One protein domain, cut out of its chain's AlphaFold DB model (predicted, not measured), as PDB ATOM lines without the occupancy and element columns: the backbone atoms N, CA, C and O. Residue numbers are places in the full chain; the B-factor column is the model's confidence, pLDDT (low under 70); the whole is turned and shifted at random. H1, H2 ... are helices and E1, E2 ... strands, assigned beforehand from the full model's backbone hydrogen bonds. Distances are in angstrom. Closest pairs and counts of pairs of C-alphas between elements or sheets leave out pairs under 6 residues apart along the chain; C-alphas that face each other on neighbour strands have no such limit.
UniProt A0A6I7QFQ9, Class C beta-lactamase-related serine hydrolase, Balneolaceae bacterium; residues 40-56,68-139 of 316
ATOM      1  N   ASP A  40      -1.957 105.625-120.441       89.56
ATOM      2  CA  ASP A  40      -0.652 106.294-120.486       89.56
ATOM      3  C   ASP A  40       0.331 105.659-119.497       89.56
ATOM      4  O   ASP A  40       1.497 105.430-119.823       89.56
ATOM      5  N   LEU A  41      -0.149 105.281-118.307       93.69
ATOM      6  CA  LEU A  41       0.691 104.632-117.305       93.69
ATOM      7  C   LEU A  41       1.144 103.243-117.765       93.69
ATOM      8  O   LEU A  41       2.289 102.873-117.518       93.69
ATOM      9  N   ALA A  42       0.297 102.490-118.473       91.69
ATOM     10  CA  ALA A  42       0.661 101.206-119.071       91.69
ATOM     11  C   ALA A  42       1.823 101.357-120.059       91.69
ATOM     12  O   ALA A  42       2.793 100.601-120.017       91.69
ATOM     13  N   VAL A  43       1.755 102.387-120.901       94.31
ATOM     14  CA  VAL A  43       2.774 102.683-121.905       94.31
ATOM     15  C   VAL A  43       4.120 103.047-121.262       94.31
ATOM     16  O   VAL A  43       5.151 102.513-121.683       94.31
ATOM     17  N   ASN A  44       4.124 103.894-120.229       96.25
ATOM     18  CA  ASN A  44       5.341 104.233-119.480       96.25
ATOM     19  C   ASN A  44       5.900 103.016-118.732       96.25
ATOM     20  O   ASN A  44       7.108 102.793-118.701       96.25
ATOM     21  N   THR A  45       5.014 102.204-118.148       94.31
ATOM     22  CA  THR A  45       5.375 101.011-117.369       94.31
ATOM     23  C   THR A  45       6.054  99.961-118.246       94.31
ATOM     24  O   THR A  45       7.118  99.456-117.894       94.31
ATOM     25  N   PHE A  46       5.493  99.650-119.418       93.50
ATOM     26  CA  PHE A  46       6.034  98.604-120.295       93.50
ATOM     27  C   PHE A  46       7.377  98.973-120.924       93.50
ATOM     28  O   PHE A  46       8.190  98.077-121.166       93.50
ATOM     29  N   ARG A  47       7.655 100.267-121.125       94.88
ATOM     30  CA  ARG A  47       8.968 100.741-121.588       94.88
ATOM     31  C   ARG A  47      10.014 100.919-120.481       94.88
ATOM     32  O   ARG A  47      11.141 101.309-120.770       94.88
ATOM     33  N   ASN A  48       9.655 100.644-119.228       94.44
ATOM     34  CA  ASN A  48      10.497 100.822-118.038       94.44
ATOM     35  C   ASN A  48      10.443  99.608-117.093       94.44
ATOM     36  O   ASN A  48      10.657  99.731-115.887       94.44
ATOM     37  N   ILE A  49      10.118  98.425-117.619       91.88
ATOM     38  CA  ILE A  49       9.852  97.240-116.797       91.88
ATOM     39  C   ILE A  49      11.043  96.805-115.925       91.88
ATOM     40  O   ILE A  49      10.864  96.223-114.855       91.88
ATOM     41  N   ASP A  50      12.258  97.147-116.350       90.88
ATOM     42  CA  ASP A  50      13.511  96.917-115.632       90.88
ATOM     43  C   ASP A  50      13.605  97.662-114.291       90.88
ATOM     44  O   ASP A  50      14.426  97.294-113.456       90.88
ATOM     45  N   ARG A  51      12.750  98.670-114.061       92.69
ATOM     46  CA  ARG A  51      12.619  99.386-112.779       92.69
ATOM     47  C   ARG A  51      11.687  98.686-111.780       92.69
ATOM     48  O   ARG A  51      11.713  99.031-110.603       92.69
ATOM     49  N   ILE A  52      10.865  97.734-112.230       89.38
ATOM     50  CA  ILE A  52       9.901  97.001-111.388       89.38
ATOM     51  C   ILE A  52      10.478  95.662-110.942       89.38
ATOM     52  O   ILE A  52      10.349  95.287-109.778       89.38
ATOM     53  N   PHE A  53      11.122  94.946-111.862       86.31
ATOM     54  CA  PHE A  53      11.726  93.649-111.582       86.31
ATOM     55  C   PHE A  53      13.253  93.761-111.583       86.31
ATOM     56  O   PHE A  53      13.813  94.320-112.531       86.31
ATOM     57  N   PRO A  54      13.949  93.196-110.577       90.88
ATOM     58  CA  PRO A  54      15.401  93.088-110.603       90.88
ATOM     59  C   PRO A  54      15.872  92.443-111.909       90.88
ATOM     60  O   PRO A  54      15.430  91.354-112.273       90.88
ATOM     61  N   SER A  55      16.769  93.121-112.619       88.06
ATOM     62  CA  SER A  55      17.186  92.736-113.965       88.06
ATOM     63  C   SER A  55      18.708  92.714-114.095       88.06
ATOM     64  O   SER A  55      19.435  93.400-113.375       88.06
ATOM     65  N   ARG A  56      19.210  91.889-115.020       88.44
ATOM     66  CA  ARG A  56      20.618  91.895-115.438       88.44
ATOM     67  C   ARG A  56      20.729  92.534-116.816       88.44
ATOM     68  O   ARG A  56      19.930  92.241-117.702       88.44
ATOM     69  N   PRO A  68      19.701  98.752-142.666       94.25
ATOM     70  CA  PRO A  68      19.574  99.637-143.821       94.25
ATOM     71  C   PRO A  68      18.109  99.946-144.145       94.25
ATOM     72  O   PRO A  68      17.244  99.080-144.035       94.25
ATOM     73  N   ALA A  69      17.824 101.159-144.616       95.94
ATOM     74  CA  ALA A  69      16.515 101.483-145.173       95.94
ATOM     75  C   ALA A  69      16.310 100.799-146.536       95.94
ATOM     76  O   ALA A  69      17.255 100.559-147.293       95.94
ATOM     77  N   SER A  70      15.061 100.469-146.848       95.88
ATOM     78  CA  SER A  70      14.643 100.016-148.170       95.88
ATOM     79  C   SER A  70      14.440 101.209-149.100       95.88
ATOM     80  O   SER A  70      13.860 102.214-148.703       95.88
ATOM     81  N   ASP A  71      14.824 101.067-150.369       95.25
ATOM     82  CA  ASP A  71      14.471 102.031-151.424       95.25
ATOM     83  C   ASP A  71      13.000 101.891-151.863       95.25
ATOM     84  O   ASP A  71      12.486 102.684-152.652       95.25
ATOM     85  N   ARG A  72      12.314 100.842-151.386       92.94
ATOM     86  CA  ARG A  72      10.901 100.576-151.668       92.94
ATOM     87  C   ARG A  72      10.024 101.146-150.565       92.94
ATOM     88  O   ARG A  72      10.315 100.968-149.387       92.94
ATOM     89  N   VAL A  73       8.899 101.723-150.969       91.19
ATOM     90  CA  VAL A  73       7.838 102.169-150.063       91.19
ATOM     91  C   VAL A  73       6.836 101.032-149.875       91.19
ATOM     92  O   VAL A  73       6.448 100.382-150.849       91.19
ATOM     93  N   LEU A  74       6.419 100.782-148.632       93.12
ATOM     94  CA  LEU A  74       5.333  99.846-148.345       93.12
ATOM     95  C   LEU A  74       4.031 100.370-148.990       93.12
ATOM     96  O   LEU A  74       3.635 101.500-148.694       93.12
ATOM     97  N   PRO A  75       3.363  99.605-149.875       92.62
ATOM     98  CA  PRO A  75       2.070 100.012-150.418       92.62
ATOM     99  C   PRO A  75       1.008 100.059-149.315       92.62
ATOM    100  O   PRO A  75       1.186  99.491-148.240       92.62
ATOM    101  N   VAL A  76      -0.133 100.688-149.599       93.00
ATOM    102  CA  VAL A  76      -1.296 100.608-148.705       93.00
ATOM    103  C   VAL A  76      -1.695  99.141-148.543       93.00
ATOM    104  O   VAL A  76      -1.947  98.446-149.529       93.00
ATOM    105  N   VAL A  77      -1.728  98.668-147.298       95.19
ATOM    106  CA  VAL A  77      -2.015  97.268-146.973       95.19
ATOM    107  C   VAL A  77      -3.463  97.127-146.518       95.19
ATOM    108  O   VAL A  77      -3.880  97.741-145.532       95.19
ATOM    109  N   HIS A  78      -4.194  96.257-147.213       95.44
ATOM    110  CA  HIS A  78      -5.517  95.779-146.828       95.44
ATOM    111  C   HIS A  78      -5.482  94.268-146.585       95.44
ATOM    112  O   HIS A  78      -4.729  93.553-147.246       95.44
ATOM    113  N   PHE A  79      -6.300  93.782-145.656       89.44
ATOM    114  CA  PHE A  79      -6.443  92.355-145.369       89.44
ATOM    115  C   PHE A  79      -7.895  92.006-145.045       89.44
ATOM    116  O   PHE A  79      -8.651  92.848-144.560       89.44
ATOM    117  N   THR A  80      -8.281  90.757-145.305       94.12
ATOM    118  CA  THR A  80      -9.627  90.254-145.011       94.12
ATOM    119  C   THR A  80      -9.605  89.417-143.739       94.12
ATOM    120  O   THR A  80      -8.776  88.521-143.599       94.12
ATOM    121  N   PHE A  81     -10.538  89.678-142.829       88.44
ATOM    122  CA  PHE A  81     -10.786  88.855-141.647       88.44
ATOM    123  C   PHE A  81     -12.297  88.747-141.426       88.44
ATOM    124  O   PHE A  81     -12.973  89.771-141.365       88.44
ATOM    125  N   GLN A  82     -12.822  87.518-141.330       91.38
ATOM    126  CA  GLN A  82     -14.259  87.249-141.141       91.38
ATOM    127  C   GLN A  82     -15.146  88.064-142.106       91.38
ATOM    128  O   GLN A  82     -15.965  88.879-141.688       91.38
ATOM    129  N   ASP A  83     -14.902  87.900-143.410       93.94
ATOM    130  CA  ASP A  83     -15.637  88.545-144.514       93.94
ATOM    131  C   ASP A  83     -15.596  90.084-144.552       93.94
ATOM    132  O   ASP A  83     -16.247  90.710-145.388       93.94
ATOM    133  N   SER A  84     -14.786  90.711-143.697       94.88
ATOM    134  CA  SER A  84     -14.595  92.161-143.646       94.88
ATOM    135  C   SER A  84     -13.186  92.545-144.089       94.88
ATOM    136  O   SER A  84     -12.215  91.864-143.760       94.88
ATOM    137  N   VAL A  85     -13.070  93.649-144.831       95.44
ATOM    138  CA  VAL A  85     -11.783  94.199-145.279       95.44
ATOM    139  C   VAL A  85     -11.329  95.289-144.312       95.44
ATOM    140  O   VAL A  85     -12.047  96.259-144.081       95.44
ATOM    141  N   TYR A  86     -10.113  95.152-143.796       93.75
ATOM    142  CA  TYR A  86      -9.472  96.093-142.882       93.75
ATOM    143  C   TYR A  86      -8.205  96.673-143.509       93.75
ATOM    144  O   TYR A  86      -7.596  96.062-144.388       93.75
ATOM    145  N   SER A  87      -7.791  97.859-143.062       96.00
ATOM    146  CA  SER A  87      -6.472  98.418-143.377       96.00
ATOM    147  C   SER A  87      -5.478  98.153-142.246       96.00
ATOM    148  O   SER A  87      -5.858  97.944-141.090       96.00
ATOM    149  N   MET A  88      -4.185  98.203-142.565       93.56
ATOM    150  CA  MET A  88      -3.128  98.175-141.550       93.56
ATOM    151  C   MET A  88      -3.264  99.325-140.538       93.56
ATOM    152  O   MET A  88      -3.086  99.099-139.343       93.56
ATOM    153  N   ASP A  89      -3.652 100.525-140.981       93.81
ATOM    154  CA  ASP A  89      -3.877 101.676-140.092       93.81
ATOM    155  C   ASP A  89      -5.010 101.409-139.093       93.81
ATOM    156  O   ASP A  89      -4.856 101.656-137.897       93.81
ATOM    157  N   HIS A  90      -6.106 100.790-139.550       93.38
ATOM    158  CA  HIS A  90      -7.190 100.371-138.666       93.38
ATOM    159  C   HIS A  90      -6.696  99.374-137.607       93.38
ATOM    160  O   HIS A  90      -7.004  99.521-136.425       93.38
ATOM    161  N   TYR A  91      -5.879  98.390-137.998       92.00
ATOM    162  CA  TYR A  91      -5.268  97.451-137.051       92.00
ATOM    163  C   TYR A  91      -4.390  98.171-136.016       92.00
ATOM    164  O   TYR A  91      -4.494  97.888-134.819       92.00
ATOM    165  N   ILE A  92      -3.551  99.109-136.465       92.75
ATOM    166  CA  ILE A  92      -2.661  99.909-135.613       92.75
ATOM    167  C   ILE A  92      -3.465 100.689-134.569       92.75
ATOM    168  O   ILE A  92      -3.096 100.728-133.389       92.75
ATOM    169  N   GLU A  93      -4.564 101.309-134.986       92.25
ATOM    170  CA  GLU A  93      -5.441 102.094-134.122       92.25
ATOM    171  C   GLU A  93      -6.173 101.220-133.105       92.25
ATOM    172  O   GLU A  93      -6.023 101.452-131.902       92.25
ATOM    173  N   GLN A  94      -6.892 100.192-133.567       88.25
ATOM    174  CA  GLN A  94      -7.718  99.333-132.712       88.25
ATOM    175  C   GLN A  94      -6.892  98.559-131.681       88.25
ATOM    176  O   GLN A  94      -7.285  98.463-130.521       88.25
ATOM    177  N   ASN A  95      -5.710  98.064-132.064       86.69
ATOM    178  CA  ASN A  95      -4.850  97.290-131.162       86.69
ATOM    179  C   ASN A  95      -3.923  98.163-130.310       86.69
ATOM    180  O   ASN A  95      -3.059  97.630-129.613       86.69
ATOM    181  N   ARG A  96      -4.055  99.499-130.373       91.81
ATOM    182  CA  ARG A  96      -3.164 100.448-129.681       91.81
ATOM    183  C   ARG A  96      -1.686 100.093-129.889       91.81
ATOM    184  O   ARG A  96      -0.900 100.065-128.944       91.81
ATOM    185  N   VAL A  97      -1.301  99.818-131.136       92.06
ATOM    186  CA  VAL A  97       0.075  99.430-131.475       92.06
ATOM    187  C   VAL A  97       1.037 100.546-131.066       92.06
ATOM    188  O   VAL A  97       0.877 101.688-131.500       92.06
ATOM    189  N   ALA A  98       2.009 100.214-130.213       93.75
ATOM    190  CA  ALA A  98       2.966 101.160-129.639       93.75
ATOM    191  C   ALA A  98       4.183 101.412-130.545       93.75
ATOM    192  O   ALA A  98       4.723 102.521-130.555       93.75
ATOM    193  N   ALA A  99       4.582 100.398-131.312       95.62
ATOM    194  CA  ALA A  99       5.577 100.476-132.373       95.62
ATOM    195  C   ALA A  99       5.365  99.330-133.378       95.62
ATOM    196  O   ALA A  99       4.825  98.284-133.013       95.62
ATOM    197  N   MET A 100       5.784  99.521-134.628       96.12
ATOM    198  CA  MET A 100       5.758  98.506-135.682       96.12
ATOM    199  C   MET A 100       6.999  98.650-136.562       96.12
ATOM    200  O   MET A 100       7.314  99.750-137.005       96.12
ATOM    201  N   LEU A 101       7.674  97.535-136.840       95.12
ATOM    202  CA  LEU A 101       8.806  97.455-137.759       95.12
ATOM    203  C   LEU A 101       8.527  96.349-138.776       95.12
ATOM    204  O   LEU A 101       8.182  95.231-138.394       95.12
ATOM    205  N   ILE A 102       8.700  96.649-140.059       94.50
ATOM    206  CA  ILE A 102       8.604  95.673-141.143       94.50
ATOM    207  C   ILE A 102       9.945  95.659-141.868       94.50
ATOM    208  O   ILE A 102      10.397  96.673-142.408       94.50
ATOM    209  N   LEU A 103      10.573  94.486-141.875       91.44
ATOM    210  CA  LEU A 103      11.811  94.228-142.597       91.44
ATOM    211  C   LEU A 103      11.525  93.365-143.823       91.44
ATOM    212  O   LEU A 103      10.775  92.392-143.747       91.44
ATOM    213  N   LYS A 104      12.170  93.684-144.943       89.94
ATOM    214  CA  LYS A 104      12.225  92.825-146.125       89.94
ATOM    215  C   LYS A 104      13.670  92.735-146.592       89.94
ATOM    216  O   LYS A 104      14.302  93.754-146.847       89.94
ATOM    217  N   ASP A 105      14.188  91.511-146.661       88.56
ATOM    218  CA  ASP A 105      15.555  91.209-147.106       88.56
ATOM    219  C   ASP A 105      16.619  91.991-146.302       88.56
ATOM    220  O   ASP A 105      17.552  92.576-146.843       88.56
ATOM    221  N   GLY A 106      16.418  92.058-144.978       89.19
ATOM    222  CA  GLY A 106      17.292  92.775-144.044       89.19
ATOM    223  C   GLY A 106      17.161  94.304-144.063       89.19
ATOM    224  O   GLY A 106      17.855  94.966-143.296       89.19
ATOM    225  N   LYS A 107      16.281  94.872-144.900       93.94
ATOM    226  CA  LYS A 107      16.050  96.319-145.014       93.94
ATOM    227  C   LYS A 107      14.724  96.750-144.391       93.94
ATOM    228  O   LYS A 107      13.718  96.056-144.530       93.94
ATOM    229  N   ILE A 108      14.699  97.922-143.765       96.38
ATOM    230  CA  ILE A 108      13.494  98.543-143.199       96.38
ATOM    231  C   ILE A 108      12.603  99.048-144.335       96.38
ATOM    232  O   ILE A 108      12.981  99.983-145.034       96.38
ATOM    233  N   ILE A 109      11.422  98.451-144.520       96.94
ATOM    234  CA  ILE A 109      10.420  98.934-145.491       96.94
ATOM    235  C   ILE A 109       9.365  99.834-144.838       96.94
ATOM    236  O   ILE A 109       8.769 100.680-145.502       96.94
ATOM    237  N   HIS A 110       9.128  99.650-143.539       96.12
ATOM    238  CA  HIS A 110       8.226 100.475-142.748       96.12
ATOM    239  C   HIS A 110       8.638 100.436-141.280       96.12
ATOM    240  O   HIS A 110       8.981  99.377-140.754       96.12
ATOM    241  N   GLU A 111       8.577 101.586-140.624       95.88
ATOM    242  CA  GLU A 111       8.866 101.736-139.206       95.88
ATOM    243  C   GLU A 111       7.967 102.839-138.633       95.88
ATOM    244  O   GLU A 111       7.889 103.938-139.184       95.88
ATOM    245  N   LEU A 112       7.254 102.534-137.549       96.12
ATOM    246  CA  LEU A 112       6.282 103.412-136.904       96.12
ATOM    247  C   LEU A 112       6.472 103.356-135.391       96.12
ATOM    248  O   LEU A 112       6.525 102.278-134.804       96.12
ATOM    249  N   TYR A 113       6.457 104.522-134.749       97.19
ATOM    250  CA  TYR A 113       6.457 104.658-133.298       97.19
ATOM    251  C   TYR A 113       5.290 105.539-132.853       97.19
ATOM    252  O   TYR A 113       5.039 106.595-133.431       97.19
ATOM    253  N   ARG A 114       4.561 105.108-131.822       96.94
ATOM    254  CA  ARG A 114       3.409 105.825-131.254       96.94
ATOM    255  C   ARG A 114       3.606 106.070-129.766       96.94
ATOM    256  O   ARG A 114       4.520 105.533-129.148       96.94
ATOM    257  N   PHE A 115       2.747 106.909-129.192       95.38
ATOM    258  CA  PHE A 115       2.727 107.220-127.756       95.38
ATOM    259  C   PHE A 115       4.067 107.758-127.219       95.38
ATOM    260  O   PHE A 115       4.443 107.485-126.085       95.38
ATOM    261  N   GLY A 116       4.824 108.488-128.043       94.75
ATOM    262  CA  GLY A 116       6.131 109.034-127.662       94.75
ATOM    263  C   GLY A 116       7.277 108.017-127.627       94.75
ATOM    264  O   GLY A 116       8.341 108.351-127.115       94.75
ATOM    265  N   ASN A 117       7.081 106.795-128.140       96.31
ATOM    266  CA  ASN A 117       8.179 105.856-128.379       96.31
ATOM    267  C   ASN A 117       9.073 106.336-129.537       96.31
ATOM    268  O   ASN A 117       8.661 107.121-130.391       96.31
ATOM    269  N   THR A 118      10.290 105.808-129.588       95.00
ATOM    270  CA  THR A 118      11.291 106.013-130.646       95.00
ATOM    271  C   THR A 118      12.114 104.736-130.837       95.00
ATOM    272  O   THR A 118      12.031 103.826-130.010       95.00
ATOM    273  N   GLY A 119      13.002 104.695-131.836       89.56
ATOM    274  CA  GLY A 119      13.946 103.579-132.019       89.56
ATOM    275  C   GLY A 119      14.919 103.345-130.856       89.56
ATOM    276  O   GLY A 119      15.548 102.297-130.783       89.56
ATOM    277  N   GLN A 120      15.003 104.277-129.900       90.62
ATOM    278  CA  GLN A 120      15.802 104.125-128.677       90.62
ATOM    279  C   GLN A 120      14.983 103.619-127.478       90.62
ATOM    280  O   GLN A 120      15.510 103.522-126.369       90.62
ATOM    281  N   THR A 121      13.692 103.336-127.666       94.25
ATOM    282  CA  THR A 121      12.795 102.901-126.589       94.25
ATOM    283  C   THR A 121      12.916 101.401-126.356       94.25
ATOM    284  O   THR A 121      12.897 100.612-127.296       94.25
ATOM    285  N   ARG A 122      13.022 100.994-125.090       93.94
ATOM    286  CA  ARG A 122      12.962  99.584-124.681       93.94
ATOM    287  C   ARG A 122      11.500  99.211-124.457       93.94
ATOM    288  O   ARG A 122      10.705 100.072-124.105       93.94
ATOM    289  N   TRP A 123      11.132  97.947-124.638       93.94
ATOM    290  CA  TRP A 123       9.759  97.489-124.406       93.94
ATOM    291  C   TRP A 123       9.748  96.074-123.835       93.94
ATOM    292  O   TRP A 123      10.571  95.241-124.218       93.94
ATOM    293  N   MET A 124       8.821  95.787-122.920       90.75
ATOM    294  CA  MET A 124       8.660  94.441-122.379       90.75
ATOM    295  C   MET A 124       8.187  93.474-123.467       90.75
ATOM    296  O   MET A 124       7.148  93.674-124.091       90.75
ATOM    297  N   SER A 125       8.933  92.390-123.659       88.44
ATOM    298  CA  SER A 125       8.678  91.408-124.716       88.44
ATOM    299  C   SER A 125       7.679  90.310-124.311       88.44
ATOM    300  O   SER A 125       7.157  89.593-125.167       88.44
ATOM    301  N   MET A 126       7.409  90.171-123.005       89.94
ATOM    302  CA  MET A 126       6.619  89.082-122.424       89.94
ATOM    303  C   MET A 126       7.119  87.716-122.927       89.94
ATOM    304  O   MET A 126       8.292  87.376-122.782       89.94
ATOM    305  N   SER A 127       6.248  86.909-123.534       81.19
ATOM    306  CA  SER A 127       6.578  85.543-123.945       81.19
ATOM    307  C   SER A 127       7.507  85.439-125.158       81.19
ATOM    308  O   SER A 127       7.973  84.334-125.416       81.19
ATOM    309  N   ILE A 128       7.872  86.536-125.838       86.69
ATOM    310  CA  ILE A 128       8.962  86.512-126.839       86.69
ATOM    311  C   ILE A 128      10.272  86.019-126.197       86.69
ATOM    312  O   ILE A 128      11.082  85.367-126.855       86.69
ATOM    313  N   ALA A 129      10.455  86.238-124.887       71.56
ATOM    314  CA  ALA A 129      11.579  85.691-124.132       71.56
ATOM    315  C   ALA A 129      11.713  84.160-124.263       71.56
ATOM    316  O   ALA A 129      12.832  83.658-124.292       71.56
ATOM    317  N   LYS A 130      10.605  83.415-124.404       64.50
ATOM    318  CA  LYS A 130      10.639  81.954-124.593       64.50
ATOM    319  C   LYS A 130      11.319  81.572-125.905       64.50
ATOM    320  O   LYS A 130      12.140  80.666-125.917       64.50
ATOM    321  N   SER A 131      11.019  82.288-126.989       69.19
ATOM    322  CA  SER A 131      11.661  82.069-128.287       69.19
ATOM    323  C   SER A 131      13.156  82.375-128.226       69.19
ATOM    324  O   SER A 131      13.945  81.587-128.727       69.19
ATOM    325  N   ILE A 132      13.558  83.451-127.534       71.31
ATOM    326  CA  ILE A 132      14.979  83.760-127.303       71.31
ATOM    327  C   ILE A 132      15.662  82.609-126.551       71.31
ATOM    328  O   ILE A 132      16.727  82.163-126.962       71.31
ATOM    329  N   VAL A 133      15.042  82.092-125.484       66.38
ATOM    330  CA  VAL A 133      15.565  80.935-124.735       66.38
ATOM    331  C   VAL A 133      15.667  79.696-125.625       66.38
ATOM    332  O   VAL A 133      16.701  79.038-125.615       66.38
ATOM    333  N   SER A 134      14.649  79.405-126.437       65.62
ATOM    334  CA  SER A 134      14.680  78.291-127.391       65.62
ATOM    335  C   SER A 134      15.837  78.420-128.382       65.62
ATOM    336  O   SER A 134      16.512  77.434-128.658       65.62
ATOM    337  N   THR A 135      16.094  79.625-128.895       67.56
ATOM    338  CA  THR A 135      17.238  79.879-129.775       67.56
ATOM    339  C   THR A 135      18.558  79.666-129.041       67.56
ATOM    340  O   THR A 135      19.446  79.038-129.601       67.56
ATOM    341  N   LEU A 136      18.687  80.123-127.789       69.75
ATOM    342  CA  LEU A 136      19.896  79.910-126.983       69.75
ATOM    343  C   LEU A 136      20.176  78.421-126.745       69.75
ATOM    344  O   LEU A 136      21.324  78.003-126.870       69.75
ATOM    345  N   ILE A 137      19.146  77.618-126.456       69.12
ATOM    346  CA  ILE A 137      19.284  76.159-126.308       69.12
ATOM    347  C   ILE A 137      19.842  75.545-127.596       69.12
ATOM    348  O   ILE A 137      20.794  74.778-127.539       69.12
ATOM    349  N   GLY A 138      19.328  75.952-128.760       65.81
ATOM    350  CA  GLY A 138      19.804  75.457-130.055       65.81
ATOM    351  C   GLY A 138      21.263  75.794-130.391       65.81
ATOM    352  O   GLY A 138      21.789  75.255-131.355       65.81
ATOM    353  N   THR A 139      21.935  76.665-129.628       70.38
ATOM    354  CA  THR A 139      23.347  77.022-129.870       70.38
ATOM    355  C   THR A 139      24.356  76.153-129.121       70.38
ATOM    356  O   THR A 139      25.557  76.372-129.261       70.38
TER     357      THR A 139
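Overview. This is residues 40 to 56 and 68 to 139 of the 316 residues of the protein "Class C beta-lactamase-related serine hydrolase" of Balneolaceae bacterium (UniProt A0A6I7QFQ9). A two-stranded hairpin, E3 and E4, lies in the middle of a loose arrangement, with the short helix H2 and a smaller hairpin, E1 and E2, toward one end and the helices H1 and H3 toward the other. Residues 127 to 139, of which 128 to 137 belong to H3, stick out as an arm, as do the tip of the small hairpin, residues 80 to 85, and the tail of residues 51 to 56. The printed part has 89 residues, with three named helices and four named strands in the order H1, E1, E2, H2, E3, E4, H3; both two-stranded sheets are antiparallel, and the class is mixed, helices and strands. The whole is loose, with a radius of gyration of the C-alphas of 16.3 A, and spans 43 by 37 by 30 A.

Arrangement. H1, residues 40 to 46, touches no helix. E1, residues 78 to 81, and E2, residues 84 to 87, form an antiparallel hairpin, their directions at 145 degrees; N 79 and O 86 are 2.9 A apart, and N 86 and O 79 are 2.8 A apart, within hydrogen-bond range. H2, residues 88 to 94, follows E2 by a tight link with no residue between; the closest C-alphas of E1 and H2 are those of His 78 and Met 88, 6.3 A apart. E3, residues 99 to 104, and E4, residues 107 to 113, form an antiparallel hairpin at 172 degrees, with N 102 and O 110 2.8 A apart and N 112 and O 100 2.8 A apart, within hydrogen-bond range. The two hairpins are apart, and H1 is apart from both E3 and E4. H3, residues 128 to 137, is apart from H1, H2 and E3, among others. In H1, H2 and H3 every O i to N i+4 pair is within hydrogen-bond range.

Along the chain. H1 begins at C-alpha 40, (-0.652, 106.294, -120.486), and measures 10.2 A. E1 measures 10.1 A, E2 10.3 A and H2 10.0 A. E3 begins at C-alpha 99, (5.577, 100.476, -132.373), and measures 17.1 A; E4 measures 17.3 A. H3 measures 14.6 A and ends at C-alpha 137, (19.284, 76.159, -126.308).

Size, cuts and confidence. The C-alphas of Arg 56 and Asp 83 are the two farthest apart, at 46.6 A. Residues 57 to 67 are not printed, and C-alphas 56 and 68 are 29.4 A apart across the cut, which lies in the link from H1 to E1. The link from E4 to H3, residues 114 to 127, is long. Mean pLDDT of the printed part is 89.7; residues 130 to 131 and 133 to 138 are under 70.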